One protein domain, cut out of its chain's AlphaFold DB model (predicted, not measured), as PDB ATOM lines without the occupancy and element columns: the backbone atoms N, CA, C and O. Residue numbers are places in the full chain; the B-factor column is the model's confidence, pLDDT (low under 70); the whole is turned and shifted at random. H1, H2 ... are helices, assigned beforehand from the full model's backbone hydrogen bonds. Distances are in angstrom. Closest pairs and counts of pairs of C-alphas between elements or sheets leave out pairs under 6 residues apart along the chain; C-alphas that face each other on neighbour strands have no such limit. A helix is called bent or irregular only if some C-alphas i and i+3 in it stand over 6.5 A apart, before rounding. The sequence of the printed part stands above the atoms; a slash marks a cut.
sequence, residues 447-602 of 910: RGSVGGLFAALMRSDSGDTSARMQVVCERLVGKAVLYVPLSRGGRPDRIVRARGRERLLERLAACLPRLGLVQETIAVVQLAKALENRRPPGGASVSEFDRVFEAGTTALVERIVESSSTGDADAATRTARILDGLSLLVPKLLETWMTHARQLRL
ATOM      1  N   ARG A 447      12.934  39.173 -11.500       55.59
ATOM      2  CA  ARG A 447      14.275  38.847 -12.046       55.59
ATOM      3  C   ARG A 447      14.374  38.846 -13.583       55.59
ATOM      4  O   ARG A 447      15.471  38.887 -14.110       55.59
ATOM      5  N   GLY A 448      13.248  38.837 -14.301       60.31
ATOM      6  CA  GLY A 448      13.191  38.901 -15.768       60.31
ATOM      7  C   GLY A 448      12.658  40.212 -16.364       60.31
ATOM      8  O   GLY A 448      12.154  40.183 -17.490       60.31
ATOM      9  N   SER A 449      12.652  41.334 -15.632       82.25
ATOM     10  CA  SER A 449      12.288  42.639 -16.205       82.25
ATOM     11  C   SER A 449      13.465  43.258 -16.977       82.25
ATOM     12  O   SER A 449      14.587  43.335 -16.480       82.25
ATOM     13  N   VAL A 450      13.198  43.769 -18.185       88.88
ATOM     14  CA  VAL A 450      14.209  44.474 -19.005       88.88
ATOM     15  C   VAL A 450      14.728  45.734 -18.297       88.88
ATOM     16  O   VAL A 450      15.921  46.008 -18.318       88.88
ATOM     17  N   GLY A 451      13.855  46.462 -17.589       88.94
ATOM     18  CA  GLY A 451      14.274  47.605 -16.771       88.94
ATOM     19  C   GLY A 451      15.208  47.210 -15.623       88.94
ATOM     20  O   GLY A 451      16.160  47.926 -15.344       88.94
ATOM     21  N   GLY A 452      14.985  46.056 -14.983       87.31
ATOM     22  CA  GLY A 452      15.855  45.566 -13.913       87.31
ATOM     23  C   GLY A 452      17.236  45.170 -14.433       87.31
ATOM     24  O   GLY A 452      18.229  45.423 -13.762       87.31
ATOM     25  N   LEU A 453      17.298  44.611 -15.646       91.25
ATOM     26  CA  LEU A 453      18.548  44.307 -16.344       91.25
ATOM     27  C   LEU A 453      19.340  45.580 -16.684       91.25
ATOM     28  O   LEU A 453      20.524  45.650 -16.375       91.25
ATOM     29  N   PHE A 454      18.700  46.615 -17.239       91.75
ATOM     30  CA  PHE A 454      19.386  47.891 -17.491       91.75
ATOM     31  C   PHE A 454      19.802  48.615 -16.200       91.75
ATOM     32  O   PHE A 454      20.876  49.207 -16.163       91.75
ATOM     33  N   ALA A 455      19.028  48.503 -15.116       89.50
ATOM     34  CA  ALA A 455      19.443  49.007 -13.806       89.50
ATOM     35  C   ALA A 455      20.664  48.253 -13.239       89.50
ATOM     36  O   ALA A 455      21.539  48.880 -12.649       89.50
ATOM     37  N   ALA A 456      20.756  46.929 -13.420       89.75
ATOM     38  CA  ALA A 456      21.936  46.146 -13.031       89.75
ATOM     39  C   ALA A 456      23.179  46.526 -13.860       89.75
ATOM     40  O   ALA A 456      24.252  46.721 -13.291       89.75
ATOM     41  N   LEU A 457      23.001  46.736 -15.172       91.56
ATOM     42  CA  LEU A 457      24.047  47.221 -16.077       91.56
ATOM     43  C   LEU A 457      24.605  48.582 -15.633       91.56
ATOM     44  O   LEU A 457      25.816  48.732 -15.511       91.56
ATOM     45  N   MET A 458      23.736  49.554 -15.330       89.56
ATOM     46  CA  MET A 458      24.147  50.887 -14.857       89.56
ATOM     47  C   MET A 458      24.864  50.840 -13.497       89.56
ATOM     48  O   MET A 458      25.853  51.541 -13.306       89.56
ATOM     49  N   ARG A 459      24.433  49.970 -12.568       88.94
ATOM     50  CA  ARG A 459      25.135  49.727 -11.286       88.94
ATOM     51  C   ARG A 459      26.493  49.033 -11.432       88.94
ATOM     52  O   ARG A 459      27.201  48.899 -10.442       88.94
ATOM     53  N   SER A 460      26.849  48.566 -12.630       89.62
ATOM     54  CA  SER A 460      28.047  47.751 -12.875       89.62
ATOM     55  C   SER A 460      28.092  46.435 -12.081       89.62
ATOM     56  O   SER A 460      29.165  45.909 -11.791       89.62
ATOM     57  N   ASP A 461      26.926  45.870 -11.748       88.81
ATOM     58  CA  ASP A 461      26.827  44.553 -11.111       88.81
ATOM     59  C   ASP A 461      26.811  43.471 -12.196       88.81
ATOM     60  O   ASP A 461      25.769  43.169 -12.785       88.81
ATOM     61  N   SER A 462      27.979  42.900 -12.492       89.50
ATOM     62  CA  SER A 462      28.126  41.842 -13.498       89.50
ATOM     63  C   SER A 462      27.380  40.551 -13.124       89.50
ATOM     64  O   SER A 462      26.886  39.859 -14.016       89.50
ATOM     65  N   GLY A 463      27.220  40.259 -11.828       89.38
ATOM     66  CA  GLY A 463      26.541  39.063 -11.325       89.38
ATOM     67  C   GLY A 463      25.021  39.136 -11.487       89.38
ATOM     68  O   GLY A 463      24.424  38.256 -12.112       89.38
ATOM     69  N   ASP A 464      24.390  40.202 -10.983       88.75
ATOM     70  CA  ASP A 464      22.950  40.441 -11.176       88.75
ATOM     71  C   ASP A 464      22.634  40.685 -12.663       88.75
ATOM     72  O   ASP A 464      21.612  40.214 -13.164       88.75
ATOM     73  N   THR A 465      23.540  41.329 -13.412       91.94
ATOM     74  CA  THR A 465      23.411  41.471 -14.873       91.94
ATOM     75  C   THR A 465      23.369  40.115 -15.572       91.94
ATOM     76  O   THR A 465      22.423  39.873 -16.321       91.94
ATOM     77  N   SER A 466      24.333  39.217 -15.331       90.88
ATOM     78  CA  SER A 466      24.378  37.901 -15.991       90.88
ATOM     79  C   SER A 466      23.152  37.043 -15.623       90.88
ATOM     80  O   SER A 466      22.466  36.510 -16.500       90.88
ATOM     81  N   ALA A 467      22.747  37.038 -14.346       89.94
ATOM     82  CA  ALA A 467      21.548  36.326 -13.893       89.94
ATOM     83  C   ALA A 467      20.242  36.852 -14.532       89.94
ATOM     84  O   ALA A 467      19.384  36.068 -14.948       89.94
ATOM     85  N   ARG A 468      20.069  38.178 -14.640       90.38
ATOM     86  CA  ARG A 468      18.901  38.783 -15.312       90.38
ATOM     87  C   ARG A 468      18.947  38.603 -16.825       90.38
ATOM     88  O   ARG A 468      17.900  38.391 -17.442       90.38
ATOM     89  N   MET A 469      20.139  38.682 -17.417       90.81
ATOM     90  CA  MET A 469      20.379  38.474 -18.843       90.81
ATOM     91  C   MET A 469      19.876  37.106 -19.274       90.81
ATOM     92  O   MET A 469      19.114  37.023 -20.238       90.81
ATOM     93  N   GLN A 470      20.245  36.056 -18.535       89.69
ATOM     94  CA  GLN A 470      19.817  34.692 -18.823       89.69
ATOM     95  C   GLN A 470      18.284  34.602 -18.905       89.69
ATOM     96  O   GLN A 470      17.745  34.174 -19.926       89.69
ATOM     97  N   VAL A 471      17.567  35.113 -17.896       89.94
ATOM     98  CA  VAL A 471      16.091  35.099 -17.863       89.94
ATOM     99  C   VAL A 471      15.473  35.916 -19.009       89.94
ATOM    100  O   VAL A 471      14.414  35.558 -19.532       89.94
ATOM    101  N   VAL A 472      16.095  37.025 -19.422       89.88
ATOM    102  CA  VAL A 472      15.636  37.821 -20.575       89.88
ATOM    103  C   VAL A 472      15.877  37.075 -21.892       89.88
ATOM    104  O   VAL A 472      14.966  37.010 -22.718       89.88
ATOM    105  N   CYS A 473      17.043  36.452 -22.069       90.12
ATOM    106  CA  CYS A 473      17.376  35.648 -23.245       90.12
ATOM    107  C   CYS A 473      16.451  34.432 -23.386       90.12
ATOM    108  O   CYS A 473      15.869  34.235 -24.452       90.12
ATOM    109  N   GLU A 474      16.208  33.686 -22.306       89.75
ATOM    110  CA  GLU A 474      15.253  32.566 -22.262       89.75
ATOM    111  C   GLU A 474      13.840  32.985 -22.714       89.75
ATOM    112  O   GLU A 474      13.170  32.255 -23.443       89.75
ATOM    113  N   ARG A 475      13.393  34.199 -22.360       90.00
ATOM    114  CA  ARG A 475      12.095  34.757 -22.799       90.00
ATOM    115  C   ARG A 475      12.065  35.169 -24.275       90.00
ATOM    116  O   ARG A 475      10.973  35.257 -24.854       90.00
ATOM    117  N   LEU A 476      13.226  35.440 -24.876       90.25
ATOM    118  CA  LEU A 476      13.382  35.725 -26.305       90.25
ATOM    119  C   LEU A 476      13.467  34.446 -27.148       90.25
ATOM    120  O   LEU A 476      13.071  34.487 -28.316       90.25
ATOM    121  N   VAL A 477      13.898  33.313 -26.577       88.56
ATOM    122  CA  VAL A 477      13.955  32.022 -27.283       88.56
ATOM    123  C   VAL A 477      12.608  31.710 -27.943       88.56
ATOM    124  O   VAL A 477      11.537  31.715 -27.335       88.56
ATOM    125  N   GLY A 478      12.665  31.465 -29.251       83.56
ATOM    126  CA  GLY A 478      11.504  31.127 -30.064       83.56
ATOM    127  C   GLY A 478      10.573  32.290 -30.430       83.56
ATOM    128  O   GLY A 478       9.584  32.054 -31.131       83.56
ATOM    129  N   LYS A 479      10.858  33.531 -30.019       88.38
ATOM    130  CA  LYS A 479      10.149  34.717 -30.525       88.38
ATOM    131  C   LYS A 479      10.699  35.101 -31.906       88.38
ATOM    132  O   LYS A 479      11.890  34.979 -32.156       88.38
ATOM    133  N   ALA A 480       9.839  35.574 -32.806       86.56
ATOM    134  CA  ALA A 480      10.280  36.035 -34.124       86.56
ATOM    135  C   ALA A 480      11.014  37.385 -34.020       86.56
ATOM    136  O   ALA A 480      10.474  38.331 -33.438       86.56
ATOM    137  N   VAL A 481      12.214  37.461 -34.595       88.62
ATOM    138  CA  VAL A 481      12.930  38.721 -34.883       88.62
ATOM    139  C   VAL A 481      12.705  39.175 -36.326       88.62
ATOM    140  O   VAL A 481      12.689  40.361 -36.598       88.62
ATOM    141  N   LEU A 482      12.402  38.241 -37.232       90.00
ATOM    142  CA  LEU A 482      12.061  38.555 -38.615       90.00
ATOM    143  C   LEU A 482      10.635  39.109 -38.752       90.00
ATOM    144  O   LEU A 482       9.690  38.584 -38.149       90.00
ATOM    145  N   TYR A 483      10.462  40.096 -39.630       89.69
ATOM    146  CA  TYR A 483       9.161  40.661 -40.002       89.69
ATOM    147  C   TYR A 483       8.969  40.725 -41.522       89.69
ATOM    148  O   TYR A 483       9.917  40.623 -42.293       89.69
ATOM    149  N   VAL A 484       7.720  40.873 -41.970       86.69
ATOM    150  CA  VAL A 484       7.389  41.208 -43.366       86.69
ATOM    151  C   VAL A 484       7.243  42.736 -43.437       86.69
ATOM    152  O   VAL A 484       6.556  43.275 -42.569       86.69
ATOM    153  N   PRO A 485       7.884  43.443 -44.388       86.44
ATOM    154  CA  PRO A 485       7.797  44.903 -44.500       86.44
ATOM    155  C   PRO A 485       6.430  45.357 -45.040       86.44
ATOM    156  O   PRO A 485       5.742  44.577 -45.704       86.44
ATOM    157  N   LEU A 486       6.048  46.617 -44.791       85.00
ATOM    158  CA  LEU A 486       4.748  47.189 -45.196       85.00
ATOM    159  C   LEU A 486       4.460  47.020 -46.692       85.00
ATOM    160  O   LEU A 486       3.440  46.439 -47.060       85.00
ATOM    161  N   SER A 487       5.450  47.324 -47.534       77.69
ATOM    162  CA  SER A 487       5.415  47.146 -48.994       77.69
ATOM    163  C   SER A 487       5.159  45.707 -49.482       77.69
ATOM    164  O   SER A 487       4.956  45.479 -50.673       77.69
ATOM    165  N   ARG A 488       5.159  44.714 -48.579       76.00
ATOM    166  CA  ARG A 488       4.813  43.302 -48.830       76.00
ATOM    167  C   ARG A 488       3.607  42.820 -48.001       76.00
ATOM    168  O   ARG A 488       3.461  41.615 -47.798       76.00
ATOM    169  N   GLY A 489       2.766  43.728 -47.501       76.94
ATOM    170  CA  GLY A 489       1.616  43.405 -46.641       76.94
ATOM    171  C   GLY A 489       1.997  43.117 -45.184       76.94
ATOM    172  O   GLY A 489       1.348  42.320 -44.503       76.94
ATOM    173  N   GLY A 490       3.093  43.710 -44.707       84.38
ATOM    174  CA  GLY A 490       3.522  43.626 -43.315       84.38
ATOM    175  C   GLY A 490       2.509  44.235 -42.345       84.38
ATOM    176  O   GLY A 490       1.942  45.285 -42.612       84.38
ATOM    177  N   ARG A 491       2.304  43.605 -41.181       87.69
ATOM    178  CA  ARG A 491       1.452  44.161 -40.113       87.69
ATOM    179  C   ARG A 491       2.274  45.028 -39.146       87.69
ATOM    180  O   ARG A 491       3.160  44.460 -38.495       87.69
ATOM    181  N   PRO A 492       1.954  46.324 -38.946       92.19
ATOM    182  CA  PRO A 492       2.691  47.215 -38.042       92.19
ATOM    183  C   PRO A 492       2.901  46.662 -36.627       92.19
ATOM    184  O   PRO A 492       4.006  46.729 -36.087       92.19
ATOM    185  N   ASP A 493       1.884  46.016 -36.042       92.50
ATOM    186  CA  ASP A 493       1.977  45.419 -34.702       92.50
ATOM    187  C   ASP A 493       3.043  44.311 -34.597       92.50
ATOM    188  O   ASP A 493       3.668  44.139 -33.544       92.50
ATOM    189  N   ARG A 494       3.285  43.581 -35.694       91.25
ATOM    190  CA  ARG A 494       4.307  42.531 -35.774       91.25
ATOM    191  C   ARG A 494       5.689  43.135 -36.002       91.25
ATOM    192  O   ARG A 494       6.629  42.698 -35.342       91.25
ATOM    193  N   ILE A 495       5.793  44.159 -36.854       92.75
ATOM    194  CA  ILE A 495       7.043  44.884 -37.142       92.75
ATOM    195  C   ILE A 495       7.587  45.532 -35.858       92.75
ATOM    196  O   ILE A 495       8.716  45.251 -35.460       92.75
ATOM    197  N   VAL A 496       6.762  46.284 -35.119       95.12
ATOM    198  CA  VAL A 496       7.164  46.925 -33.846       95.12
ATOM    199  C   VAL A 496       7.587  45.899 -32.782       95.12
ATOM    200  O   VAL A 496       8.490  46.159 -31.984       95.12
ATOM    201  N   ARG A 497       6.965  44.710 -32.752       92.75
ATOM    202  CA  ARG A 497       7.355  43.615 -31.838       92.75
ATOM    203  C   ARG A 497       8.661  42.930 -32.247       92.75
ATOM    204  O   ARG A 497       9.361  42.450 -31.360       92.75
ATOM    205  N   ALA A 498       8.945  42.839 -33.543       93.00
ATOM    206  CA  ALA A 498      10.165  42.265 -34.097       93.00
ATOM    207  C   ALA A 498      11.361  43.202 -33.851       93.00
ATOM    208  O   ALA A 498      12.232  42.869 -33.045       93.00
ATOM    209  N   ARG A 499      11.294  44.435 -34.376       94.81
ATOM    210  CA  ARG A 499      12.291  45.497 -34.155       94.81
ATOM    211  C   ARG A 499      12.567  45.765 -32.681       94.81
ATOM    212  O   ARG A 499      13.711  45.929 -32.280       94.81
ATOM    213  N   GLY A 500      11.532  45.754 -31.839       93.94
ATOM    214  CA  GLY A 500      11.691  45.927 -30.393       93.94
ATOM    215  C   GLY A 500      12.487  44.811 -29.697       93.94
ATOM    216  O   GLY A 500      12.997  45.035 -28.604       93.94
ATOM    217  N   ARG A 501      12.614  43.616 -30.293       93.62
ATOM    218  CA  ARG A 501      13.479  42.533 -29.784       93.62
ATOM    219  C   ARG A 501      14.907  42.685 -30.291       93.62
ATOM    220  O   ARG A 501      15.836  42.512 -29.512       93.62
ATOM    221  N   GLU A 502      15.075  43.046 -31.558       92.81
ATOM    222  CA  GLU A 502      16.392  43.297 -32.152       92.81
ATOM    223  C   GLU A 502      17.065  44.511 -31.501       92.81
ATOM    224  O   GLU A 502      18.197  44.395 -31.050       92.81
ATOM    225  N   ARG A 503      16.335  45.615 -31.286       93.81
ATOM    226  CA  ARG A 503      16.817  46.791 -30.539       93.81
ATOM    227  C   ARG A 503      17.216  46.459 -29.097       93.81
ATOM    228  O   ARG A 503      18.164  47.038 -28.574       93.81
ATOM    229  N   LEU A 504      16.516  45.526 -28.445       94.00
ATOM    230  CA  LEU A 504      16.913  45.035 -27.121       94.00
ATOM    231  C   LEU A 504      18.250  44.287 -27.211       94.00
ATOM    232  O   LEU A 504      19.174  44.622 -26.479       94.00
ATOM    233  N   LEU A 505      18.378  43.325 -28.128       95.31
ATOM    234  CA  LEU A 505      19.614  42.561 -28.337       95.31
ATOM    235  C   LEU A 505      20.798  43.470 -28.724       95.31
ATOM    236  O   LEU A 505      21.885  43.300 -28.184       95.31
ATOM    237  N   GLU A 506      20.576  44.479 -29.571       95.56
ATOM    238  CA  GLU A 506      21.542  45.525 -29.946       95.56
ATOM    239  C   GLU A 506      22.060  46.283 -28.715       95.56
ATOM    240  O   GLU A 506      23.269  46.386 -28.502       95.56
ATOM    241  N   ARG A 507      21.155  46.778 -27.860       94.56
ATOM    242  CA  ARG A 507      21.527  47.504 -26.636       94.56
ATOM    243  C   ARG A 507      22.278  46.626 -25.644       94.56
ATOM    244  O   ARG A 507      23.226  47.095 -25.023       94.56
ATOM    245  N   LEU A 508      21.888  45.363 -25.514       94.38
ATOM    246  CA  LEU A 508      22.576  44.406 -24.652       94.38
ATOM    247  C   LEU A 508      23.984  44.091 -25.175       94.38
ATOM    248  O   LEU A 508      24.937  44.164 -24.402       94.38
ATOM    249  N   ALA A 509      24.131  43.847 -26.480       95.50
ATOM    250  CA  ALA A 509      25.423  43.600 -27.114       95.50
ATOM    251  C   ALA A 509      26.386  44.803 -27.006       95.50
ATOM    252  O   ALA A 509      27.584  44.606 -26.832       95.50
ATOM    253  N   ALA A 510      25.866  46.037 -27.034       95.19
ATOM    254  CA  ALA A 510      26.660  47.251 -26.819       95.19
ATOM    255  C   ALA A 510      27.107  47.462 -25.355       95.19
ATOM    256  O   ALA A 510      28.159  48.050 -25.109       95.19
ATOM    257  N   CYS A 511      26.316  47.021 -24.369       94.88
ATOM    258  CA  CYS A 511      26.597  47.291 -22.952       94.88
ATOM    259  C   CYS A 511      27.414  46.186 -22.267       94.88
ATOM    260  O   CYS A 511      28.259  46.484 -21.426       94.88
ATOM    261  N   LEU A 512      27.170  44.914 -22.598       95.38
ATOM    262  CA  LEU A 512      27.764  43.769 -21.895       95.38
ATOM    263  C   LEU A 512      29.306  43.755 -21.861       95.38
ATOM    264  O   LEU A 512      29.858  43.523 -20.777       95.38
ATOM    265  N   PRO A 513      30.037  44.078 -22.951       95.75
ATOM    266  CA  PRO A 513      31.497  44.128 -22.909       95.75
ATOM    267  C   PRO A 513      32.023  45.131 -21.881       95.75
ATOM    268  O   PRO A 513      33.084  44.907 -21.299       95.75
ATOM    269  N   ARG A 514      31.271  46.196 -21.572       94.25
ATOM    270  CA  ARG A 514      31.665  47.245 -20.616       94.25
ATOM    271  C   ARG A 514      31.717  46.741 -19.169       94.25
ATOM    272  O   ARG A 514      32.525  47.247 -18.397       94.25
ATOM    273  N   LEU A 515      31.030  45.638 -18.851       93.88
ATOM    274  CA  LEU A 515      31.167  44.913 -17.574       93.88
ATOM    275  C   LEU A 515      32.154  43.726 -17.615       93.88
ATOM    276  O   LEU A 515      32.329  43.033 -16.619       93.88
ATOM    277  N   GLY A 516      32.791  43.468 -18.762       92.88
ATOM    278  CA  GLY A 516      33.691  42.325 -18.961       92.88
ATOM    279  C   GLY A 516      32.981  41.016 -19.334       92.88
ATOM    280  O   GLY A 516      33.636  39.982 -19.435       92.88
ATOM    281  N   LEU A 517      31.670  41.062 -19.592       94.38
ATOM    282  CA  LEU A 517      30.818  39.919 -19.945       94.38
ATOM    283  C   LEU A 517      30.957  39.565 -21.441       94.38
ATOM    284  O   LEU A 517      30.051  39.753 -22.260       94.38
ATOM    285  N   VAL A 518      32.165  39.143 -21.820       93.44
ATOM    286  CA  VAL A 518      32.588  38.893 -23.211       93.44
ATOM    287  C   VAL A 518      31.849  37.699 -23.816       93.44
ATOM    288  O   VAL A 518      31.276  37.817 -24.900       93.44
ATOM    289  N   GLN A 519      31.801  36.578 -23.093       90.94
ATOM    290  CA  GLN A 519      31.133  35.353 -23.540       90.94
ATOM    291  C   GLN A 519      29.619  35.545 -23.656       90.94
ATOM    292  O   GLN A 519      29.021  35.161 -24.660       90.94
ATOM    293  N   GLU A 520      28.995  36.235 -22.701       93.06
ATOM    294  CA  GLU A 520      27.578  36.589 -22.771       93.06
ATOM    295  C   GLU A 520      27.271  37.500 -23.967       93.06
ATOM    296  O   GLU A 520      26.217  37.362 -24.585       93.06
ATOM    297  N   THR A 521      28.193  38.390 -24.347       94.81
ATOM    298  CA  THR A 521      28.032  39.223 -25.550       94.81
ATOM    299  C   THR A 521      28.040  38.371 -26.818       94.81
ATOM    300  O   THR A 521      27.161  38.525 -27.669       94.81
ATOM    301  N   ILE A 522      28.993  37.440 -26.935       91.19
ATOM    302  CA  ILE A 522      29.063  36.493 -28.058       91.19
ATOM    303  C   ILE A 522      27.781  35.645 -28.106       91.19
ATOM    304  O   ILE A 522      27.168  35.523 -29.169       91.19
ATOM    305  N   ALA A 523      27.308  35.153 -26.959       90.81
ATOM    306  CA  ALA A 523      26.063  34.396 -26.846       90.81
ATOM    307  C   ALA A 523      24.819  35.219 -27.243       90.81
ATOM    308  O   ALA A 523      23.923  34.683 -27.894       90.81
ATOM    309  N   VAL A 524      24.757  36.520 -26.925       94.06
ATOM    310  CA  VAL A 524      23.673  37.424 -27.365       94.06
ATOM    311  C   VAL A 524      23.673  37.605 -28.887       94.06
ATOM    312  O   VAL A 524      22.608  37.537 -29.508       94.06
ATOM    313  N   VAL A 525      24.843  37.772 -29.514       93.25
ATOM    314  CA  VAL A 525      24.962  37.861 -30.982       93.25
ATOM    315  C   VAL A 525      24.576  36.527 -31.638       93.25
ATOM    316  O   VAL A 525      23.784  36.506 -32.584       93.25
ATOM    317  N   GLN A 526      25.045  35.396 -31.108       90.44
ATOM    318  CA  GLN A 526      24.662  34.064 -31.589       90.44
ATOM    319  C   GLN A 526      23.162  33.781 -31.403       90.44
ATOM    320  O   GLN A 526      22.534  33.214 -32.299       90.44
ATOM    321  N   LEU A 527      22.553  34.220 -30.296       91.06
ATOM    322  CA  LEU A 527      21.109  34.128 -30.068       91.06
ATOM    323  C   LEU A 527      20.334  34.953 -31.097       91.06
ATOM    324  O   LEU A 527      19.394  34.434 -31.697       91.06
ATOM    325  N   ALA A 528      20.738  36.202 -31.350       91.75
ATOM    326  CA  ALA A 528      20.124  37.039 -32.379       91.75
ATOM    327  C   ALA A 528      20.150  36.338 -33.750       91.75
ATOM    328  O   ALA A 528      19.117  36.243 -34.414       91.75
ATOM    329  N   LYS A 529      21.291  35.733 -34.111       89.88
ATOM    330  CA  LYS A 529      21.429  34.926 -35.328       89.88
ATOM    331  C   LYS A 529      20.533  33.677 -35.318       89.88
ATOM    332  O   LYS A 529      19.888  33.362 -36.318       89.88
ATOM    333  N   ALA A 530      20.449  32.962 -34.199       88.38
ATOM    334  CA  ALA A 530      19.630  31.756 -34.073       88.38
ATOM    335  C   ALA A 530      18.121  32.039 -34.208       88.38
ATOM    336  O   ALA A 530      17.381  31.194 -34.727       88.38
ATOM    337  N   LEU A 531      17.660  33.222 -33.785       88.81
ATOM    338  CA  LEU A 531      16.261  33.646 -33.899       88.81
ATOM    339  C   LEU A 531      15.830  33.920 -35.356       88.81
ATOM    340  O   LEU A 531      14.644  33.763 -35.660       88.81
ATOM    341  N   GLU A 532      16.759  34.216 -36.277       86.50
ATOM    342  CA  GLU A 532      16.466  34.362 -37.719       86.50
ATOM    343  C   GLU A 532      15.910  33.075 -38.360       86.50
ATOM    344  O   GLU A 532      15.238  33.120 -39.390       86.50
ATOM    345  N   ASN A 533      16.137  31.905 -37.754       80.44
ATOM    346  CA  ASN A 533      15.625  30.638 -38.286       80.44
ATOM    347  C   ASN A 533      14.084  30.556 -38.259       80.44
ATOM    348  O   ASN A 533      13.495  29.766 -39.000       80.44
ATOM    349  N   ARG A 534      13.401  31.373 -37.438       74.00
ATOM    350  CA  ARG A 534      11.929  31.432 -37.375       74.00
ATOM    351  C   ARG A 534      11.371  32.488 -38.327       74.00
ATOM    352  O   ARG A 534      11.022  33.595 -37.921       74.00
ATOM    353  N   ARG A 535      11.237  32.111 -39.601       73.50
ATOM    354  CA  ARG A 535      10.572  32.932 -40.625       73.50
ATOM    355  C   ARG A 535       9.061  33.030 -40.352       73.50
ATOM    356  O   ARG A 535       8.432  31.991 -40.147       73.50
ATOM    357  N   PRO A 536       8.457  34.234 -40.354       70.31
ATOM    358  CA  PRO A 536       7.006  34.371 -40.284       70.31
ATOM    359  C   PRO A 536       6.345  33.790 -41.548       70.31
ATOM    360  O   PRO A 536       6.932  33.876 -42.628       70.31
ATOM    361  N   PRO A 537       5.123  33.231 -41.454       60.97
ATOM    362  CA  PRO A 537       4.373  32.803 -42.631       60.97
ATOM    363  C   PRO A 537       3.970  34.025 -43.470       60.97
ATOM    364  O   PRO A 537       3.400  34.980 -42.937       60.97
ATOM    365  N   GLY A 538       4.264  33.996 -44.772       61.44
ATOM    366  CA  GLY A 538       3.965  35.084 -45.706       61.44
ATOM    367  C   GLY A 538       5.098  35.353 -46.699       61.44
ATOM    368  O   GLY A 538       5.869  34.455 -47.040       61.44
ATOM    369  N   GLY A 539       5.170  36.598 -47.179       58.75
ATOM    370  CA  GLY A 539       6.176  37.054 -48.142       58.75
ATOM    371  C   GLY A 539       7.606  37.125 -47.590       58.75
ATOM    372  O   GLY A 539       7.876  36.822 -46.428       58.75
ATOM    373  N   ALA A 540       8.542  37.551 -48.443       72.62
ATOM    374  CA  ALA A 540       9.958  37.657 -48.093       72.62
ATOM    375  C   ALA A 540      10.178  38.565 -46.868       72.62
ATOM    376  O   ALA A 540       9.854  39.758 -46.902       72.62
ATOM    377  N   SER A 541      10.733  37.981 -45.805       82.19
ATOM    378  CA  SER A 541      11.000  38.638 -44.524       82.19
ATOM    379  C   SER A 541      12.297  39.454 -44.541       82.19
ATOM    380  O   SER A 541      13.168  39.242 -45.384       82.19
ATOM    381  N   VAL A 542      12.399  40.385 -43.596       85.62
ATOM    382  CA  VAL A 542      13.549  41.256 -43.322       85.62
ATOM    383  C   VAL A 542      14.078  40.948 -41.917       85.62
ATOM    384  O   VAL A 542      13.310  40.520 -41.051       85.62
ATOM    385  N   SER A 543      15.383  41.146 -41.731       85.00
ATOM    386  CA  SER A 543      16.126  41.026 -40.473       85.00
ATOM    387  C   SER A 543      16.876  42.324 -40.199       85.00
ATOM    388  O   SER A 543      17.320  42.971 -41.147       85.00
ATOM    389  N   GLU A 544      17.078  42.667 -38.929       89.75
ATOM    390  CA  GLU A 544      17.982  43.738 -38.496       89.75
ATOM    391  C   GLU A 544      19.176  43.195 -37.694       89.75
ATOM    392  O   GLU A 544      19.843  43.950 -36.982       89.75
ATOM    393  N   PHE A 545      19.492  41.900 -37.843       91.38
ATOM    394  CA  PHE A 545      20.659  41.251 -37.233       91.38
ATOM    395  C   PHE A 545      21.962  42.052 -37.404       91.38
ATOM    396  O   PHE A 545      22.734  42.154 -36.450       91.38
ATOM    397  N   ASP A 546      22.166  42.684 -38.562       91.81
ATOM    398  CA  ASP A 546      23.272  43.609 -38.841       91.81
ATOM    399  C   ASP A 546      23.505  44.643 -37.729       91.81
ATOM    400  O   ASP A 546      24.651  44.897 -37.367       91.81
ATOM    401  N   ARG A 547      22.437  45.209 -37.148       92.00
ATOM    402  CA  ARG A 547      22.530  46.197 -36.057       92.00
ATOM    403  C   ARG A 547      23.066  45.566 -34.774       92.00
ATOM    404  O   ARG A 547      23.923  46.146 -34.116       92.00
ATOM    405  N   VAL A 548      22.593  44.363 -34.439       94.69
ATOM    406  CA  VAL A 548      23.047  43.611 -33.257       94.69
ATOM    407  C   VAL A 548      24.504  43.176 -33.418       94.69
ATOM    408  O   VAL A 548      25.300  43.313 -32.490       94.69
ATOM    409  N   PHE A 549      24.862  42.690 -34.608       94.94
ATOM    410  CA  PHE A 549      26.222  42.291 -34.948       94.94
ATOM    411  C   PHE A 549      27.188  43.485 -34.932       94.94
ATOM    412  O   PHE A 549      28.302  43.360 -34.423       94.94
ATOM    413  N   GLU A 550      26.764  44.656 -35.422       95.12
ATOM    414  CA  GLU A 550      27.565  45.883 -35.402       95.12
ATOM    415  C   GLU A 550      27.747  46.453 -33.995       95.12
ATOM    416  O   GLU A 550      28.880  46.752 -33.615       95.12
ATOM    417  N   ALA A 551      26.691  46.487 -33.182       94.88
ATOM    418  CA  ALA A 551      26.777  46.867 -31.773       94.88
ATOM    419  C   ALA A 551      27.717  45.946 -30.970       94.88
ATOM    420  O   ALA A 551      28.616  46.427 -30.279       94.88
ATOM    421  N   GLY A 552      27.550  44.624 -31.099       95.56
ATOM    422  CA  GLY A 552      28.364  43.637 -30.384       95.56
ATOM    423  C   GLY A 552      29.827  43.628 -30.821       95.56
ATOM    424  O   GLY A 552      30.717  43.656 -29.975       95.56
ATOM    425  N   THR A 553      30.095  43.652 -32.131       95.19
ATOM    426  CA  THR A 553      31.469  43.725 -32.660       95.19
ATOM    427  C   THR A 553      32.168  44.997 -32.193       95.19
ATOM    428  O   THR A 553      33.308  44.929 -31.738       95.19
ATOM    429  N   THR A 554      31.479  46.142 -32.252       95.69
ATOM    430  CA  THR A 554      32.025  47.434 -31.811       95.69
ATOM    431  C   THR A 554      32.454  47.367 -30.346       95.69
ATOM    432  O   THR A 554      33.633  47.543 -30.043       95.69
ATOM    433  N   ALA A 555      31.534  47.012 -29.446       95.62
ATOM    434  CA  ALA A 555      31.801  46.990 -28.010       95.62
ATOM    435  C   ALA A 555      32.822  45.907 -27.592       95.62
ATOM    436  O   ALA A 555      33.580  46.106 -26.640       95.62
ATOM    437  N   LEU A 556      32.904  44.777 -28.308       96.81
ATOM    438  CA  LEU A 556      33.934  43.754 -28.079       96.81
ATOM    439  C   LEU A 556      35.339  44.234 -28.484       96.81
ATOM    440  O   LEU A 556      36.302  43.970 -27.763       96.81
ATOM    441  N   VAL A 557      35.472  44.972 -29.589       96.94
ATOM    442  CA  VAL A 557      36.764  45.554 -29.994       96.94
ATOM    443  C   VAL A 557      37.150  46.723 -29.083       96.94
ATOM    444  O   VAL A 557      38.311  46.826 -28.689       96.94
ATOM    445  N   GLU A 558      36.192  47.546 -28.645       95.81
ATOM    446  CA  GLU A 558      36.437  48.565 -27.615       95.81
ATOM    447  C   GLU A 558      36.933  47.946 -26.300       95.81
ATOM    448  O   GLU A 558      37.895  48.450 -25.721       95.81
ATOM    449  N   ARG A 559      36.371  46.803 -25.871       96.00
ATOM    450  CA  ARG A 559      36.876  46.043 -24.714       96.00
ATOM    451  C   ARG A 559      38.327  45.590 -24.911       96.00
ATOM    452  O   ARG A 559      39.117  45.693 -23.975       96.00
ATOM    453  N   ILE A 560      38.704  45.122 -26.102       96.62
ATOM    454  CA  ILE A 560      40.101  44.768 -26.406       96.62
ATOM    455  C   ILE A 560      41.015  45.989 -26.244       96.62
ATOM    456  O   ILE A 560      42.035  45.894 -25.560       96.62
ATOM    457  N   VAL A 561      40.634  47.145 -26.799       95.06
ATOM    458  CA  VAL A 561      41.396  48.399 -26.661       95.06
ATOM    459  C   VAL A 561      41.524  48.816 -25.192       95.06
ATOM    460  O   VAL A 561      42.634  49.089 -24.729       95.06
ATOM    461  N   GLU A 562      40.429  48.799 -24.436       94.25
ATOM    462  CA  GLU A 562      40.402  49.180 -23.020       94.25
ATOM    463  C   GLU A 562      41.311  48.272 -22.171       94.25
ATOM    464  O   GLU A 562      42.235  48.731 -21.496       94.25
ATOM    465  N   SER A 563      41.133  46.951 -22.278       94.38
ATOM    466  CA  SER A 563      41.918  45.967 -21.526       94.38
ATOM    467  C   SER A 563      43.386  45.899 -21.957       94.38
ATOM    468  O   SER A 563      44.243  45.567 -21.133       94.38
ATOM    469  N   SER A 564      43.717  46.238 -23.209       93.31
ATOM    470  CA  SER A 564      45.110  46.261 -23.682       93.31
ATOM    471  C   SER A 564      45.983  47.265 -22.919       93.31
ATOM    472  O   SER A 564      47.173  47.010 -22.723       93.31
ATOM    473  N   SER A 565      45.378  48.348 -22.419       87.75
ATOM    474  CA  SER A 565      46.043  49.423 -21.673       87.75
ATOM    475  C   SER A 565      46.285  49.089 -20.191       87.75
ATOM    476  O   SER A 565      46.899  49.879 -19.480       87.75
ATOM    477  N   THR A 566      45.832  47.927 -19.703       86.06
ATOM    478  CA  THR A 566      45.972  47.548 -18.286       86.06
ATOM    479  C   THR A 566      47.428  47.290 -17.872       86.06
ATOM    480  O   THR A 566      48.177  46.597 -18.568       86.06
ATOM    481  N   GLY A 567      47.807  47.813 -16.699       79.00
ATOM    482  CA  GLY A 567      49.130  47.617 -16.092       79.00
ATOM    483  C   GLY A 567      50.251  48.421 -16.754       79.00
ATOM    484  O   GLY A 567      51.301  47.849 -17.028       79.00
ATOM    485  N   ASP A 568      50.001  49.702 -17.049       76.06
ATOM    486  CA  ASP A 568      50.955  50.665 -17.629       76.06
ATOM    487  C   ASP A 568      51.701  50.148 -18.874       76.06
ATOM    488  O   ASP A 568      52.892  50.385 -19.075       76.06
ATOM    489  N   ALA A 569      50.973  49.433 -19.736       80.56
ATOM    490  CA  ALA A 569      51.514  48.892 -20.974       80.56
ATOM    491  C   ALA A 569      51.941  50.008 -21.943       80.56
ATOM    492  O   ALA A 569      51.143  50.889 -22.304       80.56
ATOM    493  N   ASP A 570      53.188  49.915 -22.409       88.31
ATOM    494  CA  ASP A 570      53.736  50.790 -23.440       88.31
ATOM    495  C   ASP A 570      52.998  50.630 -24.784       88.31
ATOM    496  O   ASP A 570      52.206  49.705 -24.997       88.31
ATOM    497  N   ALA A 571      53.225  51.563 -25.712       87.19
ATOM    498  CA  ALA A 571      52.505  51.589 -26.986       87.19
ATOM    499  C   ALA A 571      52.727  50.316 -27.832       87.19
ATOM    500  O   ALA A 571      51.805  49.862 -28.518       87.19
ATOM    501  N   ALA A 572      53.922  49.718 -27.753       90.25
ATOM    502  CA  ALA A 572      54.262  48.486 -28.459       90.25
ATOM    503  C   ALA A 572      53.504  47.279 -27.881       90.25
ATOM    504  O   ALA A 572      52.829  46.566 -28.623       90.25
ATOM    505  N   THR A 573      53.528  47.101 -26.557       91.75
ATOM    506  CA  THR A 573      52.792  46.043 -25.849       91.75
ATOM    507  C   THR A 573      51.287  46.194 -26.044       91.75
ATOM    508  O   THR A 573      50.594  45.205 -26.277       91.75
ATOM    509  N   ARG A 574      50.765  47.426 -25.999       92.38
ATOM    510  CA  ARG A 574      49.348  47.716 -26.257       92.38
ATOM    511  C   ARG A 574      48.936  47.295 -27.668       92.38
ATOM    512  O   ARG A 574      47.929  46.614 -27.827       92.38
ATOM    513  N   THR A 575      49.741  47.646 -28.671       94.25
ATOM    514  CA  THR A 575      49.509  47.259 -30.071       94.25
ATOM    515  C   THR A 575      49.552  45.741 -30.243       94.25
ATOM    516  O   THR A 575      48.624  45.180 -30.819       94.25
ATOM    517  N   ALA A 576      50.561  45.064 -29.684       94.31
ATOM    518  CA  ALA A 576      50.669  43.604 -29.729       94.31
ATOM    519  C   ALA A 576      49.437  42.919 -29.111       94.31
ATOM    520  O   ALA A 576      48.784  42.119 -29.776       94.31
ATOM    521  N   ARG A 577      49.041  43.325 -27.896       95.44
ATOM    522  CA  ARG A 577      47.823  42.832 -27.227       95.44
ATOM    523  C   ARG A 577      46.579  43.013 -28.097       95.44
ATOM    524  O   ARG A 577      45.816  42.070 -28.271       95.44
ATOM    525  N   ILE A 578      46.369  44.195 -28.681       96.31
ATOM    526  CA  ILE A 578      45.205  44.445 -29.546       96.31
ATOM    527  C   ILE A 578      45.179  43.480 -30.739       96.31
ATOM    528  O   ILE A 578      44.135  42.889 -31.015       96.31
ATOM    529  N   LEU A 579      46.314  43.278 -31.414       95.69
ATOM    530  CA  LEU A 579      46.416  42.369 -32.560       95.69
ATOM    531  C   LEU A 579      46.209  40.896 -32.162       95.69
ATOM    532  O   LEU A 579      45.551  40.156 -32.900       95.69
ATOM    533  N   ASP A 580      46.688  40.481 -30.985       95.12
ATOM    534  CA  ASP A 580      46.434  39.150 -30.418       95.12
ATOM    535  C   ASP A 580      44.938  38.947 -30.123       95.12
ATOM    536  O   ASP A 580      44.340  37.957 -30.546       95.12
ATOM    537  N   GLY A 581      44.300  39.912 -29.450       95.69
ATOM    538  CA  GLY A 581      42.871  39.868 -29.126       95.69
ATOM    539  C   GLY A 581      41.982  39.833 -30.368       95.69
ATOM    540  O   GLY A 581      41.036  39.046 -30.433       95.69
ATOM    541  N   LEU A 582      42.310  40.629 -31.391       95.88
ATOM    542  CA  LEU A 582      41.611  40.601 -32.677       95.88
ATOM    543  C   LEU A 582      41.815  39.279 -33.421       95.88
ATOM    544  O   LEU A 582      40.868  38.772 -34.020       95.88
ATOM    545  N   SER A 583      43.005  38.679 -33.333       94.56
ATOM    546  CA  SER A 583      43.282  37.365 -33.930       94.56
ATOM    547  C   SER A 583      42.473  36.229 -33.288       94.56
ATOM    548  O   SER A 583      42.218  35.231 -33.958       94.56
ATOM    549  N   LEU A 584      42.025  36.383 -32.036       94.25
ATOM    550  CA  LEU A 584      41.094  35.460 -31.369       94.25
ATOM    551  C   LEU A 584      39.620  35.774 -31.690       94.25
ATOM    552  O   LEU A 584      38.837  34.868 -31.974       94.25
ATOM    553  N   LEU A 585      39.236  37.054 -31.658       94.12
ATOM    554  CA  LEU A 585      37.845  37.495 -31.809       94.12
ATOM    555  C   LEU A 585      37.331  37.397 -33.255       94.12
ATOM    556  O   LEU A 585      36.237  36.887 -33.505       94.12
ATOM    557  N   VAL A 586      38.095  37.919 -34.216       93.25
ATOM    558  CA  VAL A 586      37.625  38.126 -35.594       93.25
ATOM    559  C   VAL A 586      37.257  36.818 -36.313       93.25
ATOM    560  O   VAL A 586      36.231  36.822 -36.991       93.25
ATOM    561  N   PRO A 587      37.962  35.679 -36.137       91.44
ATOM    562  CA  PRO A 587      37.519  34.397 -36.691       91.44
ATOM    563  C   PRO A 587      36.121  33.961 -36.216       91.44
ATOM    564  O   PRO A 587      35.301  33.552 -37.039       91.44
ATOM    565  N   LYS A 588      35.805  34.120 -34.919       89.81
ATOM    566  CA  LYS A 588      34.487  33.776 -34.339       89.81
ATOM    567  C   LYS A 588      33.371  34.683 -34.885       89.81
ATOM    568  O   LYS A 588      32.255  34.233 -35.175       89.81
ATOM    569  N   LEU A 589      33.684  35.967 -35.089       90.12
ATOM    570  CA  LEU A 589      32.782  36.923 -35.737       90.12
ATOM    571  C   LEU A 589      32.571  36.600 -37.223       90.12
ATOM    572  O   LEU A 589      31.432  36.635 -37.687       90.12
ATOM    573  N   LEU A 590      33.630  36.238 -37.958       91.06
ATOM    574  CA  LEU A 590      33.556  35.828 -39.363       91.06
ATOM    575  C   LEU A 590      32.703  34.568 -39.549       91.06
ATOM    576  O   LEU A 590      31.875  34.547 -40.451       91.06
ATOM    577  N   GLU A 591      32.821  33.552 -38.692       89.81
ATOM    578  CA  GLU A 591      31.979  32.346 -38.762       89.81
ATOM    579  C   GLU A 591      30.479  32.676 -38.618       89.81
ATOM    580  O   GLU A 591      29.639  32.265 -39.434       89.81
ATOM    581  N   THR A 592      30.148  33.491 -37.612       88.44
ATOM    582  CA  THR A 592      28.777  33.957 -37.360       88.44
ATOM    583  C   THR A 592      28.262  34.793 -38.539       88.44
ATOM    584  O   THR A 592      27.163  34.554 -39.053       88.44
ATOM    585  N   TRP A 593      29.088  35.725 -39.026       90.81
ATOM    586  CA  TRP A 593      28.784  36.596 -40.158       90.81
ATOM    587  C   TRP A 593      28.584  35.820 -41.459       90.81
ATOM    588  O   TRP A 593      27.595  36.028 -42.152       90.81
ATOM    589  N   MET A 594      29.455  34.860 -41.778       87.44
ATOM    590  CA  MET A 594      29.348  34.022 -42.975       87.44
ATOM    591  C   MET A 594      28.062  33.190 -42.977       87.44
ATOM    592  O   MET A 594      27.460  32.990 -44.034       87.44
ATOM    593  N   THR A 595      27.595  32.748 -41.808       84.50
ATOM    594  CA  THR A 595      26.310  32.041 -41.666       84.50
ATOM    595  C   THR A 595      25.111  32.952 -41.962       84.50
ATOM    596  O   THR A 595      24.091  32.487 -42.470       84.50
ATOM    597  N   HIS A 596      25.221  34.256 -41.695       83.94
ATOM    598  CA  HIS A 596      24.221  35.256 -42.080       83.94
ATOM    599  C   HIS A 596      24.350  35.644 -43.564       83.94
ATOM    600  O   HIS A 596      23.418  35.444 -44.344       83.94
ATOM    601  N   ALA A 597      25.539  36.065 -43.995       82.44
ATOM    602  CA  ALA A 597      25.836  36.500 -45.355       82.44
ATOM    603  C   ALA A 597      25.493  35.447 -46.426       82.44
ATOM    604  O   ALA A 597      25.016  35.817 -47.496       82.44
ATOM    605  N   ARG A 598      25.680  34.144 -46.163       79.88
ATOM    606  CA  ARG A 598      25.302  33.059 -47.098       79.88
ATOM    607  C   ARG A 598      23.790  32.872 -47.265       79.88
ATOM    608  O   ARG A 598      23.368  32.302 -48.265       79.88
ATOM    609  N   GLN A 599      22.981  33.292 -46.291       77.25
ATOM    610  CA  GLN A 599      21.518  33.175 -46.348       77.25
ATOM    611  C   GLN A 599      20.861  34.351 -47.087       77.25
ATOM    612  O   GLN A 599      19.704  34.240 -47.497       77.25
ATOM    613  N   LEU A 600      21.602  35.447 -47.280       74.81
ATOM    614  CA  LEU A 600      21.203  36.615 -48.055       74.81
ATOM    615  C   LEU A 600      21.819  36.580 -49.457       74.81
ATOM    616  O   LEU A 600      22.991  36.250 -49.641       74.81
ATOM    617  N   ARG A 601      21.029  36.974 -50.455       77.62
ATOM    618  CA  ARG A 601      21.483  37.240 -51.825       77.62
ATOM    619  C   ARG A 601      21.774  38.733 -51.928       77.62
ATOM    620  O   ARG A 601      20.858  39.518 -51.707       77.62
ATOM    621  N   LEU A 602      23.024  39.099 -52.209       80.25
ATOM    622  CA  LEU A 602      23.468  40.496 -52.182       80.25
ATOM    623  C   LEU A 602      23.171  41.220 -53.501       80.25
ATOM    624  O   LEU A 602      22.819  42.391 -53.487       80.25
TER     625      LEU A 602
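AT A GLANCE: This is residues 447 to 602 of the 910 residues of an uncharacterized protein of Planctomycetes bacterium (UniProt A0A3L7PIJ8). Long helices lie side by side in a flat, up-and-down bundle, H2 to H6, each running against the one before it. H3, H4 and H5 make its core, H6 packs along H5 on one side, and H1 folds with H2 into a hairpin on the opposite side of the bundle. Two long loops, residues 477 to 491 and 532 to 544, reach out past the same end. The printed part has 156 residues with six named helices, H1 to H6 in chain order, and no named strand; its class is all helix. It is compact, with a radius of gyration of the C-alphas of 17.3 A, and spans 57 by 39 by 20 A.

HOW THE PARTS SIT: H6, residues 571 to 597, has a kink of 36 degrees near residue 587. It touches H5, residues 545 to 564, as a hairpin, at a shallow tilt of 17 degrees, opposite ways; the closest C-alphas, of Ser 564 and Arg 574, are 5.2 A apart. H6 only just touches H4, residues 518 to 531, with 3 pairs of C-alphas within 8 A, the closest those of Gln 526 and Thr 592 at 7.1 A. H4 and H5 form a hairpin, Val 525 and Phe 549 having the closest C-alphas at 6.1 A. H3, residues 492 to 515, touches H5 the same way at a shallow tilt of 8 degrees, with C-alphas of Glu 506 and Val 548 closest at 4.1 A. H3 and H4 are a hairpin, closest at the C-alphas of Ala 509 and Thr 521, 5.3 A. H2, residues 462 to 476, only just touches H4, with 3 pairs within 8 A, the closest C-alphas being those of Ser 466 and Glu 520 at 7.6 A. H1, residues 450 to 458, forms a hairpin with H2, closest at the C-alphas of Ala 456 and Thr 465, 5.2 A. H3 and H6 are apart. Every O i to N i+4 pair is within hydrogen-bond range in H1, H4 and H5; the counts are 10 of 11 in H2, 15 of 20 in H3 and 21 of 23 in H6.

IN THESE COORDINATES: H6 measures 35.7 A, H3 35.1 A, H5 28.4 A, H2 20.5 A, H4 20.2 A and H1 12.5 A. H1 begins at C-alpha 450 (14.209, 44.474, -19.005), and H6 ends at C-alpha 597 (25.836, 36.500, -45.355). H3 is only just irregular: C-alphas 510 and 513 are 7.0 A apart.

THE WHOLE: The two C-alphas farthest apart, of Gly 489 and Asp 568, are 57.7 A apart. The printed part has no cut. The links H2 to H3 and H4 to H5 are long. Mean pLDDT of the printed part is 88.9; residues 447 to 448 and 537 to 539 are under 70.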